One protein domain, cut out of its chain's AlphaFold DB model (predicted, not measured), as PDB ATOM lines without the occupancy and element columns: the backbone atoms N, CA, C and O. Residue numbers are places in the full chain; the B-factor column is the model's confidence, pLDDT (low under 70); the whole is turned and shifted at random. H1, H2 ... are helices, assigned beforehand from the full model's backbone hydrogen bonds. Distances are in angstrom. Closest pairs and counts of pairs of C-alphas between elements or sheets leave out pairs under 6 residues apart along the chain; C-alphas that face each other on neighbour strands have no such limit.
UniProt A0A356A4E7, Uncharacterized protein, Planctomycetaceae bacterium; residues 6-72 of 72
ATOM      1  N   GLU A   6      24.155  41.743-104.948       88.38
ATOM      2  CA  GLU A   6      23.136  41.268-105.890       88.38
ATOM      3  C   GLU A   6      23.614  40.022-106.638       88.38
ATOM      4  O   GLU A   6      22.845  39.076-106.824       88.38
ATOM      5  N   GLU A   7      24.908  39.958-106.950       83.94
ATOM      6  CA  GLU A   7      25.540  38.757-107.497       83.94
ATOM      7  C   GLU A   7      25.448  37.583-106.506       83.94
ATOM      8  O   GLU A   7      24.961  36.509-106.862       83.94
ATOM      9  N   LEU A   8      25.771  37.806-105.225       82.25
ATOM     10  CA  LEU A   8      25.644  36.781-104.176       82.25
ATOM     11  C   LEU A   8      24.210  36.272-103.992       82.25
ATOM     12  O   LEU A   8      23.988  35.086-103.728       82.25
ATOM     13  N   LYS A   9      23.210  37.151-104.110       84.75
ATOM     14  CA  LYS A   9      21.799  36.756-104.000       84.75
ATOM     15  C   LYS A   9      21.378  35.827-105.132       84.75
ATOM     16  O   LYS A   9      20.567  34.934-104.873       84.75
ATOM     17  N   SER A  10      21.936  36.017-106.327       92.81
ATOM     18  CA  SER A  10      21.604  35.244-107.529       92.81
ATOM     19  C   SER A  10      22.122  33.802-107.516       92.81
ATOM     20  O   SER A  10      21.591  32.964-108.241       92.81
ATOM     21  N   LEU A  11      23.094  33.492-106.649       91.94
ATOM     22  CA  LEU A  11      23.645  32.147-106.503       91.94
ATOM     23  C   LEU A  11      22.590  31.132-106.044       91.94
ATOM     24  O   LEU A  11      21.709  31.429-105.219       91.94
ATOM     25  N   SER A  12      22.718  29.898-106.527       93.44
ATOM     26  CA  SER A  12      21.930  28.770-106.040       93.44
ATOM     27  C   SER A  12      22.270  28.439-104.583       93.44
ATOM     28  O   SER A  12      23.303  28.834-104.040       93.44
ATOM     29  N   SER A  13      21.392  27.683-103.919       85.25
ATOM     30  CA  SER A  13      21.629  27.253-102.536       85.25
ATOM     31  C   SER A  13      22.905  26.419-102.384       85.25
ATOM     32  O   SER A  13      23.553  26.510-101.350       85.25
ATOM     33  N   VAL A  14      23.273  25.632-103.402       89.88
ATOM     34  CA  VAL A  14      24.487  24.798-103.385       89.88
ATOM     35  C   VAL A  14      25.736  25.675-103.453       89.88
ATOM     36  O   VAL A  14      26.605  25.557-102.596       89.88
ATOM     37  N   GLU A  15      25.777  26.617-104.396       90.00
ATOM     38  CA  GLU A  15      26.905  27.544-104.565       90.00
ATOM     39  C   GLU A  15      27.100  28.435-103.334       90.00
ATOM     40  O   GLU A  15      28.227  28.697-102.926       90.00
ATOM     41  N   LYS A  16      26.006  28.857-102.686       85.81
ATOM     42  CA  LYS A  16      26.068  29.611-101.424       85.81
ATOM     43  C   LYS A  16      26.709  28.803-100.296       85.81
ATOM     44  O   LYS A  16      27.481  29.363 -99.525       85.81
ATOM     45  N   ILE A  17      26.390  27.513-100.186       79.25
ATOM     46  CA  ILE A  17      26.966  26.630 -99.161       79.25
ATOM     47  C   ILE A  17      28.460  26.410 -99.421       79.25
ATOM     48  O   ILE A  17      29.252  26.466 -98.485       79.25
ATOM     49  N   GLU A  18      28.848  26.215-100.679       82.44
ATOM     50  CA  GLU A  18      30.251  26.052-101.074       82.44
ATOM     51  C   GLU A  18      31.072  27.320-100.782       82.44
ATOM     52  O   GLU A  18      32.145  27.242-100.185       82.44
ATOM     53  N   LEU A  19      30.516  28.500-101.081       84.12
ATOM     54  CA  LEU A  19      31.107  29.796-100.731       84.12
ATOM     55  C   LEU A  19      31.262  29.988 -99.224       84.12
ATOM     56  O   LEU A  19      32.298  30.472 -98.780       84.12
ATOM     57  N   ILE A  20      30.252  29.610 -98.437       82.00
ATOM     58  CA  ILE A  20      30.350  29.651 -96.976       82.00
ATOM     59  C   ILE A  20      31.493  28.756 -96.510       82.00
ATOM     60  O   ILE A  20      32.270  29.219 -95.693       82.00
ATOM     61  N   GLY A  21      31.635  27.536 -97.038       75.06
ATOM     62  CA  GLY A  21      32.725  26.627 -96.670       75.06
ATOM     63  C   GLY A  21      34.112  27.214 -96.939       75.06
ATOM     64  O   GLY A  21      34.951  27.218 -96.047       75.06
ATOM     65  N   ILE A  22      34.320  27.792 -98.126       80.00
ATOM     66  CA  ILE A  22      35.586  28.451 -98.494       80.00
ATOM     67  C   ILE A  22      35.876  29.638 -97.571       80.00
ATOM     68  O   ILE A  22      37.000  29.813 -97.113       80.00
ATOM     69  N   LEU A  23      34.860  30.459 -97.292       75.19
ATOM     70  CA  LEU A  23      35.017  31.608 -96.404       75.19
ATOM     71  C   LEU A  23      35.248  31.165 -94.958       75.19
ATOM     72  O   LEU A  23      35.995  31.820 -94.248       75.19
ATOM     73  N   TRP A  24      34.634  30.066 -94.525       73.31
ATOM     74  CA  TRP A  24      34.710  29.576 -93.152       73.31
ATOM     75  C   TRP A  24      36.127  29.191 -92.737       73.31
ATOM     76  O   TRP A  24      36.515  29.477 -91.607       73.31
ATOM     77  N   ASP A  25      36.905  28.610 -93.651       65.38
ATOM     78  CA  ASP A  25      38.301  28.241 -93.397       65.38
ATOM     79  C   ASP A  25      39.225  29.468 -93.255       65.38
ATOM     80  O   ASP A  25      40.234  29.404 -92.551       65.38
ATOM     81  N   ASP A  26      38.855  30.600 -93.862       65.19
ATOM     82  CA  ASP A  26      39.608  31.863 -93.831       65.19
ATOM     83  C   ASP A  26      39.117  32.849 -92.748       65.19
ATOM     84  O   ASP A  26      39.716  33.911 -92.542       65.19
ATOM     85  N   LEU A  27      38.028  32.532 -92.040       62.75
ATOM     86  CA  LEU A  27      37.520  33.369 -90.957       62.75
ATOM     87  C   LEU A  27      38.320  33.107 -89.680       62.75
ATOM     88  O   LEU A  27      38.167  32.072 -89.038       62.75
ATOM     89  N   ASP A  28      39.112  34.093 -89.245       61.44
ATOM     90  CA  ASP A  28      39.560  34.145 -87.851       61.44
ATOM     91  C   ASP A  28      38.305  34.300 -86.970       61.44
ATOM     92  O   ASP A  28      37.629  35.335 -87.071       61.44
ATOM     93  N   PRO A  29      37.969  33.325 -86.102       57.84
ATOM     94  CA  PRO A  29      36.788  33.385 -85.242       57.84
ATOM     95  C   PRO A  29      36.748  34.637 -84.356       57.84
ATOM     96  O   PRO A  29      35.679  35.042 -83.908       57.84
ATOM     97  N   GLN A  30      37.905  35.258 -84.101       60.12
ATOM     98  CA  GLN A  30      38.031  36.483 -83.310       60.12
ATOM     99  C   GLN A  30      37.788  37.767 -84.126       60.12
ATOM    100  O   GLN A  30      37.676  38.848 -83.550       60.12
ATOM    101  N   SER A  31      37.706  37.670 -85.457       60.38
ATOM    102  CA  SER A  31      37.623  38.821 -86.369       60.38
ATOM    103  C   SER A  31      36.204  39.193 -86.801       60.38
ATOM    104  O   SER A  31      35.992  40.299 -87.300       60.38
ATOM    105  N   ILE A  32      35.223  38.306 -86.602       66.50
ATOM    106  CA  ILE A  32      33.828  38.566 -86.972       66.50
ATOM    107  C   ILE A  32      33.185  39.404 -85.865       66.50
ATOM    108  O   ILE A  32      33.030  38.909 -84.747       66.50
ATOM    109  N   PRO A  33      32.763  40.652 -86.136       63.88
ATOM    110  CA  PRO A  33      32.079  41.456 -85.137       63.88
ATOM    111  C   PRO A  33      30.723  40.815 -84.832       63.88
ATOM    112  O   PRO A  33      29.785  40.896 -85.627       63.88
ATOM    113  N   ILE A  34      30.617  40.156 -83.681       74.88
ATOM    114  CA  ILE A  34      29.347  39.617 -83.202       74.88
ATOM    115  C   ILE A  34      28.545  40.784 -82.632       74.88
ATOM    116  O   ILE A  34      29.008  41.499 -81.743       74.88
ATOM    117  N   SER A  35      27.339  41.000 -83.159       83.25
ATOM    118  CA  SER A  35      26.468  42.058 -82.648       83.25
ATOM    119  C   SER A  35      26.008  41.742 -81.222       83.25
ATOM    120  O   SER A  35      25.778  40.583 -80.875       83.25
ATOM    121  N   GLU A  36      25.797  42.775 -80.408       82.75
ATOM    122  CA  GLU A  36      25.272  42.616 -79.047       82.75
ATOM    123  C   GLU A  36      23.913  41.890 -79.044       82.75
ATOM    124  O   GLU A  36      23.647  41.071 -78.171       82.75
ATOM    125  N   SER A  37      23.080  42.093 -80.075       84.00
ATOM    126  CA  SER A  37      21.804  41.378 -80.192       84.00
ATOM    127  C   SER A  37      21.991  39.876 -80.418       84.00
ATOM    128  O   SER A  37      21.183  39.086 -79.935       84.00
ATOM    129  N   THR A  38      23.037  39.472 -81.144       80.12
ATOM    130  CA  THR A  38      23.374  38.059 -81.369       80.12
ATOM    131  C   THR A  38      23.807  37.397 -80.064       80.12
ATOM    132  O   THR A  38      23.353  36.294 -79.768       80.12
ATOM    133  N   ILE A  39      24.626  38.087 -79.264       82.81
ATOM    134  CA  ILE A  39      25.047  37.611 -77.938       82.81
ATOM    135  C   ILE A  39      23.828  37.498 -77.016       82.81
ATOM    136  O   ILE A  39      23.611  36.454 -76.409       82.81
ATOM    137  N   ASN A  40      22.985  38.532 -76.973       86.56
ATOM    138  CA  ASN A  40      21.800  38.562 -76.116       86.56
ATOM    139  C   ASN A  40      20.794  37.453 -76.456       86.56
ATOM    140  O   ASN A  40      20.240  36.837 -75.550       86.56
ATOM    141  N   GLU A  41      20.567  37.160 -77.739       89.19
ATOM    142  CA  GLU A  41      19.685  36.058 -78.143       89.19
ATOM    143  C   GLU A  41      20.280  34.688 -77.789       89.19
ATOM    144  O   GLU A  41      19.546  33.807 -77.341       89.19
ATOM    145  N   ALA A  42      21.595  34.503 -77.946       79.88
ATOM    146  CA  ALA A  42      22.264  33.272 -77.530       79.88
ATOM    147  C   ALA A  42      22.121  33.043 -76.014       79.88
ATOM    148  O   ALA A  42      21.722  31.955 -75.595       79.88
ATOM    149  N   THR A  43      22.348  34.087 -75.209       84.56
ATOM    150  CA  THR A  43      22.150  34.061 -73.751       84.56
ATOM    151  C   THR A  43      20.702  33.739 -73.388       84.56
ATOM    152  O   THR A  43      20.460  32.803 -72.631       84.56
ATOM    153  N   ARG A  44      19.728  34.435 -73.991       88.81
ATOM    154  CA  ARG A  44      18.295  34.217 -73.736       88.81
ATOM    155  C   ARG A  44      17.885  32.764 -73.986       88.81
ATOM    156  O   ARG A  44      17.168  32.172 -73.187       88.81
ATOM    157  N   ARG A  45      18.357  32.161 -75.080       80.19
ATOM    158  CA  ARG A  45      18.046  30.756 -75.387       80.19
ATOM    159  C   ARG A  45      18.719  29.773 -74.446       80.19
ATOM    160  O   ARG A  45      18.133  28.732 -74.153       80.19
ATOM    161  N   TYR A  46      19.934  30.070 -73.996       79.06
ATOM    162  CA  TYR A  46      20.605  29.252 -72.991       79.06
ATOM    163  C   TYR A  46      19.818  29.249 -71.674       79.06
ATOM    164  O   TYR A  46      19.569  28.182 -71.113       79.06
ATOM    165  N   GLU A  47      19.349  30.418 -71.236       83.44
ATOM    166  CA  GLU A  47      18.495  30.563 -70.054       83.44
ATOM    167  C   GLU A  47      17.192  29.763 -70.208       83.44
ATOM    168  O   GLU A  47      16.928  28.886 -69.386       83.44
ATOM    169  N   GLU A  48      16.454  29.935 -71.310       81.56
ATOM    170  CA  GLU A  48      15.226  29.169 -71.599       81.56
ATOM    171  C   GLU A  48      15.457  27.645 -71.597       81.56
ATOM    172  O   GLU A  48      14.646  26.866 -71.083       81.56
ATOM    173  N   LEU A  49      16.576  27.192 -72.168       75.94
ATOM    174  CA  LEU A  49      16.945  25.778 -72.177       75.94
ATOM    175  C   LEU A  49      17.272  25.270 -70.771       75.94
ATOM    176  O   LEU A  49      16.848  24.165 -70.417       75.94
ATOM    177  N   SER A  50      17.977  26.069 -69.969       72.06
ATOM    178  CA  SER A  50      18.299  25.732 -68.582       72.06
ATOM    179  C   SER A  50      17.053  25.647 -67.699       72.06
ATOM    180  O   SER A  50      16.902  24.676 -66.956       72.06
ATOM    181  N   GLU A  51      16.102  26.567 -67.866       76.38
ATOM    182  CA  GLU A  51      14.820  26.583 -67.154       76.38
ATOM    183  C   GLU A  51      13.928  25.393 -67.528       76.38
ATOM    184  O   GLU A  51      13.205  24.855 -66.689       76.38
ATOM    185  N   SER A  52      14.009  24.920 -68.775       72.88
ATOM    186  CA  SER A  52      13.239  23.760 -69.242       72.88
ATOM    187  C   SER A  52      13.713  22.409 -68.678       72.88
ATOM    188  O   SER A  52      13.130  21.370 -68.998       72.88
ATOM    189  N   GLY A  53      14.798  22.384 -67.890       65.62
ATOM    190  CA  GLY A  53      15.422  21.150 -67.396       65.62
ATOM    191  C   GLY A  53      16.063  20.298 -68.500       65.62
ATOM    192  O   GLY A  53      16.478  19.169 -68.249       65.62
ATOM    193  N   ARG A  54      16.147  20.828 -69.728       62.53
ATOM    194  CA  ARG A  54      16.842  20.233 -70.883       62.53
ATOM    195  C   ARG A  54      18.235  20.823 -71.082       62.53
ATOM    196  O   ARG A  54      18.797  20.704 -72.171       62.53
ATOM    197  N   SER A  55      18.778  21.451 -70.042       58.69
ATOM    198  CA  SER A  55      20.180  21.837 -70.004       58.69
ATOM    199  C   SER A  55      21.022  20.570 -70.170       58.69
ATOM    200  O   SER A  55      20.929  19.609 -69.407       58.69
ATOM    201  N   VAL A  56      21.769  20.543 -71.265       62.28
ATOM    202  CA  VAL A  56      22.877  19.620 -71.457       62.28
ATOM    203  C   VAL A  56      24.088  20.433 -71.049       62.28
ATOM    204  O   VAL A  56      24.275  21.522 -71.594       62.28
ATOM    205  N   GLU A  57      24.872  19.947 -70.085       70.81
ATOM    206  CA  GLU A  57      26.134  20.606 -69.755       70.81
ATOM    207  C   GLU A  57      26.943  20.808 -71.037       70.81
ATOM    208  O   GLU A  57      26.989  19.922 -71.893       70.81
ATOM    209  N   GLU A  58      27.553  21.982 -71.175       63.59
ATOM    210  CA  GLU A  58      28.302  22.375 -72.368       63.59
ATOM    211  C   GLU A  58      29.316  21.296 -72.787       63.59
ATOM    212  O   GLU A  58      29.369  20.914 -73.955       63.59
ATOM    213  N   SER A  59      30.015  20.705 -71.813       67.94
ATOM    214  CA  SER A  59      30.907  19.549 -71.988       67.94
ATOM    215  C   SER A  59      30.224  18.371 -72.692       67.94
ATOM    216  O   SER A  59      30.725  17.841 -73.676       67.94
ATOM    217  N   THR A  60      29.018  18.012 -72.252       71.19
ATOM    218  CA  THR A  60      28.228  16.909 -72.810       71.19
ATOM    219  C   THR A  60      27.708  17.230 -74.215       71.19
ATOM    220  O   THR A  60      27.476  16.320 -75.016       71.19
ATOM    221  N   MET A  61      27.482  18.506 -74.538       71.25
ATOM    222  CA  MET A  61      27.078  18.920 -75.882       71.25
ATOM    223  C   MET A  61      28.240  18.774 -76.871       71.25
ATOM    224  O   MET A  61      28.037  18.200 -77.944       71.25
ATOM    225  N   TRP A  62      29.440  19.216 -76.488       72.50
ATOM    226  CA  TRP A  62      30.651  19.061 -77.297       72.50
ATOM    227  C   TRP A  62      31.050  17.590 -77.463       72.50
ATOM    228  O   TRP A  62      31.262  17.153 -78.591       72.50
ATOM    229  N   ASP A  63      30.975  16.783 -76.400       73.50
ATOM    230  CA  ASP A  63      31.227  15.335 -76.471       73.50
ATOM    231  C   ASP A  63      30.292  14.621 -77.468       73.50
ATOM    232  O   ASP A  63      30.686  13.688 -78.174       73.50
ATOM    233  N   ARG A  64      29.021  15.045 -77.553       71.19
ATOM    234  CA  ARG A  64      28.053  14.490 -78.519       71.19
ATOM    235  C   ARG A  64      28.371  14.882 -79.959       71.19
ATOM    236  O   ARG A  64      28.072  14.103 -80.866       71.19
ATOM    237  N   LEU A  65      28.904  16.083 -80.165       64.81
ATOM    238  CA  LEU A  65      29.322  16.584 -81.472       64.81
ATOM    239  C   LEU A  65      30.556  15.825 -81.965       64.81
ATOM    240  O   LEU A  65      30.504  15.256 -83.053       64.81
ATOM    241  N   ASP A  66      31.583  15.697 -81.127       67.88
ATOM    242  CA  ASP A  66      32.804  14.948 -81.452       67.88
ATOM    243  C   ASP A  66      32.507  13.475 -81.744       67.88
ATOM    244  O   ASP A  66      32.996  12.897 -82.721       67.88
ATOM    245  N   LYS A  67      31.617  12.866 -80.955       63.91
ATOM    246  CA  LYS A  67      31.195  11.482 -81.184       63.91
ATOM    247  C   LYS A  67      30.483  11.300 -82.528       63.91
ATOM    248  O   LYS A  67      30.720  10.308 -83.207       63.91
ATOM    249  N   LYS A  68      29.657  12.264 -82.950       58.38
ATOM    250  CA  LYS A  68      28.990  12.223 -84.261       58.38
ATOM    251  C   LYS A  68      29.939  12.438 -85.437       58.38
ATOM    252  O   LYS A  68      29.693  11.867 -86.490       58.38
ATOM    253  N   VAL A  69      30.986  13.243 -85.269       58.31
ATOM    254  CA  VAL A  69      32.010  13.468 -86.305       58.31
ATOM    255  C   VAL A  69      32.893  12.231 -86.493       58.31
ATOM    256  O   VAL A  69      33.357  11.970 -87.593       58.31
ATOM    257  N   THR A  70      33.089  11.440 -85.436       55.03
ATOM    258  CA  THR A  70      33.935  10.235 -85.481       55.03
ATOM    259  C   THR A  70      33.195   8.995 -86.009       55.03
ATOM    260  O   THR A  70      33.826   8.035 -86.445       55.03
ATOM    261  N   GLU A  71      31.859   8.986 -85.958       55.81
ATOM    262  CA  GLU A  71      31.008   7.852 -86.358       55.81
ATOM    263  C   GLU A  71      30.387   7.998 -87.770       55.81
ATOM    264  O   GLU A  71      29.625   7.117 -88.182       55.81
ATOM    265  N   GLY A  72      30.684   9.080 -88.503       46.06
ATOM    266  CA  GLY A  72      30.207   9.349 -89.872       46.06
ATOM    267  C   GLY A  72      31.313   9.260 -90.915       46.06
ATOM    268  O   GLY A  72      31.005   8.786 -92.031       46.06
TER     269      GLY A  72
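What this domain is: This is residues 6 to 72 of the 72 residues of an uncharacterized protein of Planctomycetaceae bacterium (UniProt A0A356A4E7). The longest helix, H3, stands in an open, strung-out chain of helices with no packed core; with H4 it makes a wide V whose corner is the link of residues 52 to 57. The link of residues 27 to 35 leads from the other end of H3 to H2, and the short H1 sits near the first end of H2. The printed part has 67 residues with four named helices, H1 to H4 in order along the chain, and no named strand; the class is all helix. It is only just extended, close to loose, with a radius of gyration of the C-alphas of 16.7 A, and the C-alphas span 45 by 35 by 23 A.

How they stand to each other: H3, residues 36 to 51, is apart from H4, residues 58 to 70. It is also apart from H2, residues 13 to 26, and from H1, residues 6 to 10. H4 is apart from H1 and from H2. H1 and H2 are close but not clearly touching; their closest C-alphas, those of Leu 8 and Lys 16, are 7.7 A apart. In H1, H3 and H4 every O i to N i+4 pair is within hydrogen-bond range; in H2 9 of 10 are.

Where its parts are: H3 measures 22.5 A from first to last C-alpha and begins at C-alpha 36, (25.272, 42.616, -79.047). H2 measures 20.5 A, H4 18.7 A and H1 6.4 A. H1 begins at C-alpha 6, (23.136, 41.268, -105.890), and H4 ends at C-alpha 70, (33.935, 10.235, -85.481).

The domain as a whole: The two C-alphas farthest apart, those of Glu 7 and Gly 53, are 44.9 A apart. The printed part has no cut; the link H1 to H2 is tight, those from H2 to H3 and H3 to H4 are short. Residues 20 to 45, 48 to 53 and 56 to 72 stand free. The mean pLDDT of the printed part is 74.4, with residues 25 to 33, 53 to 56, 58 to 59 and 65 to 72 under 70.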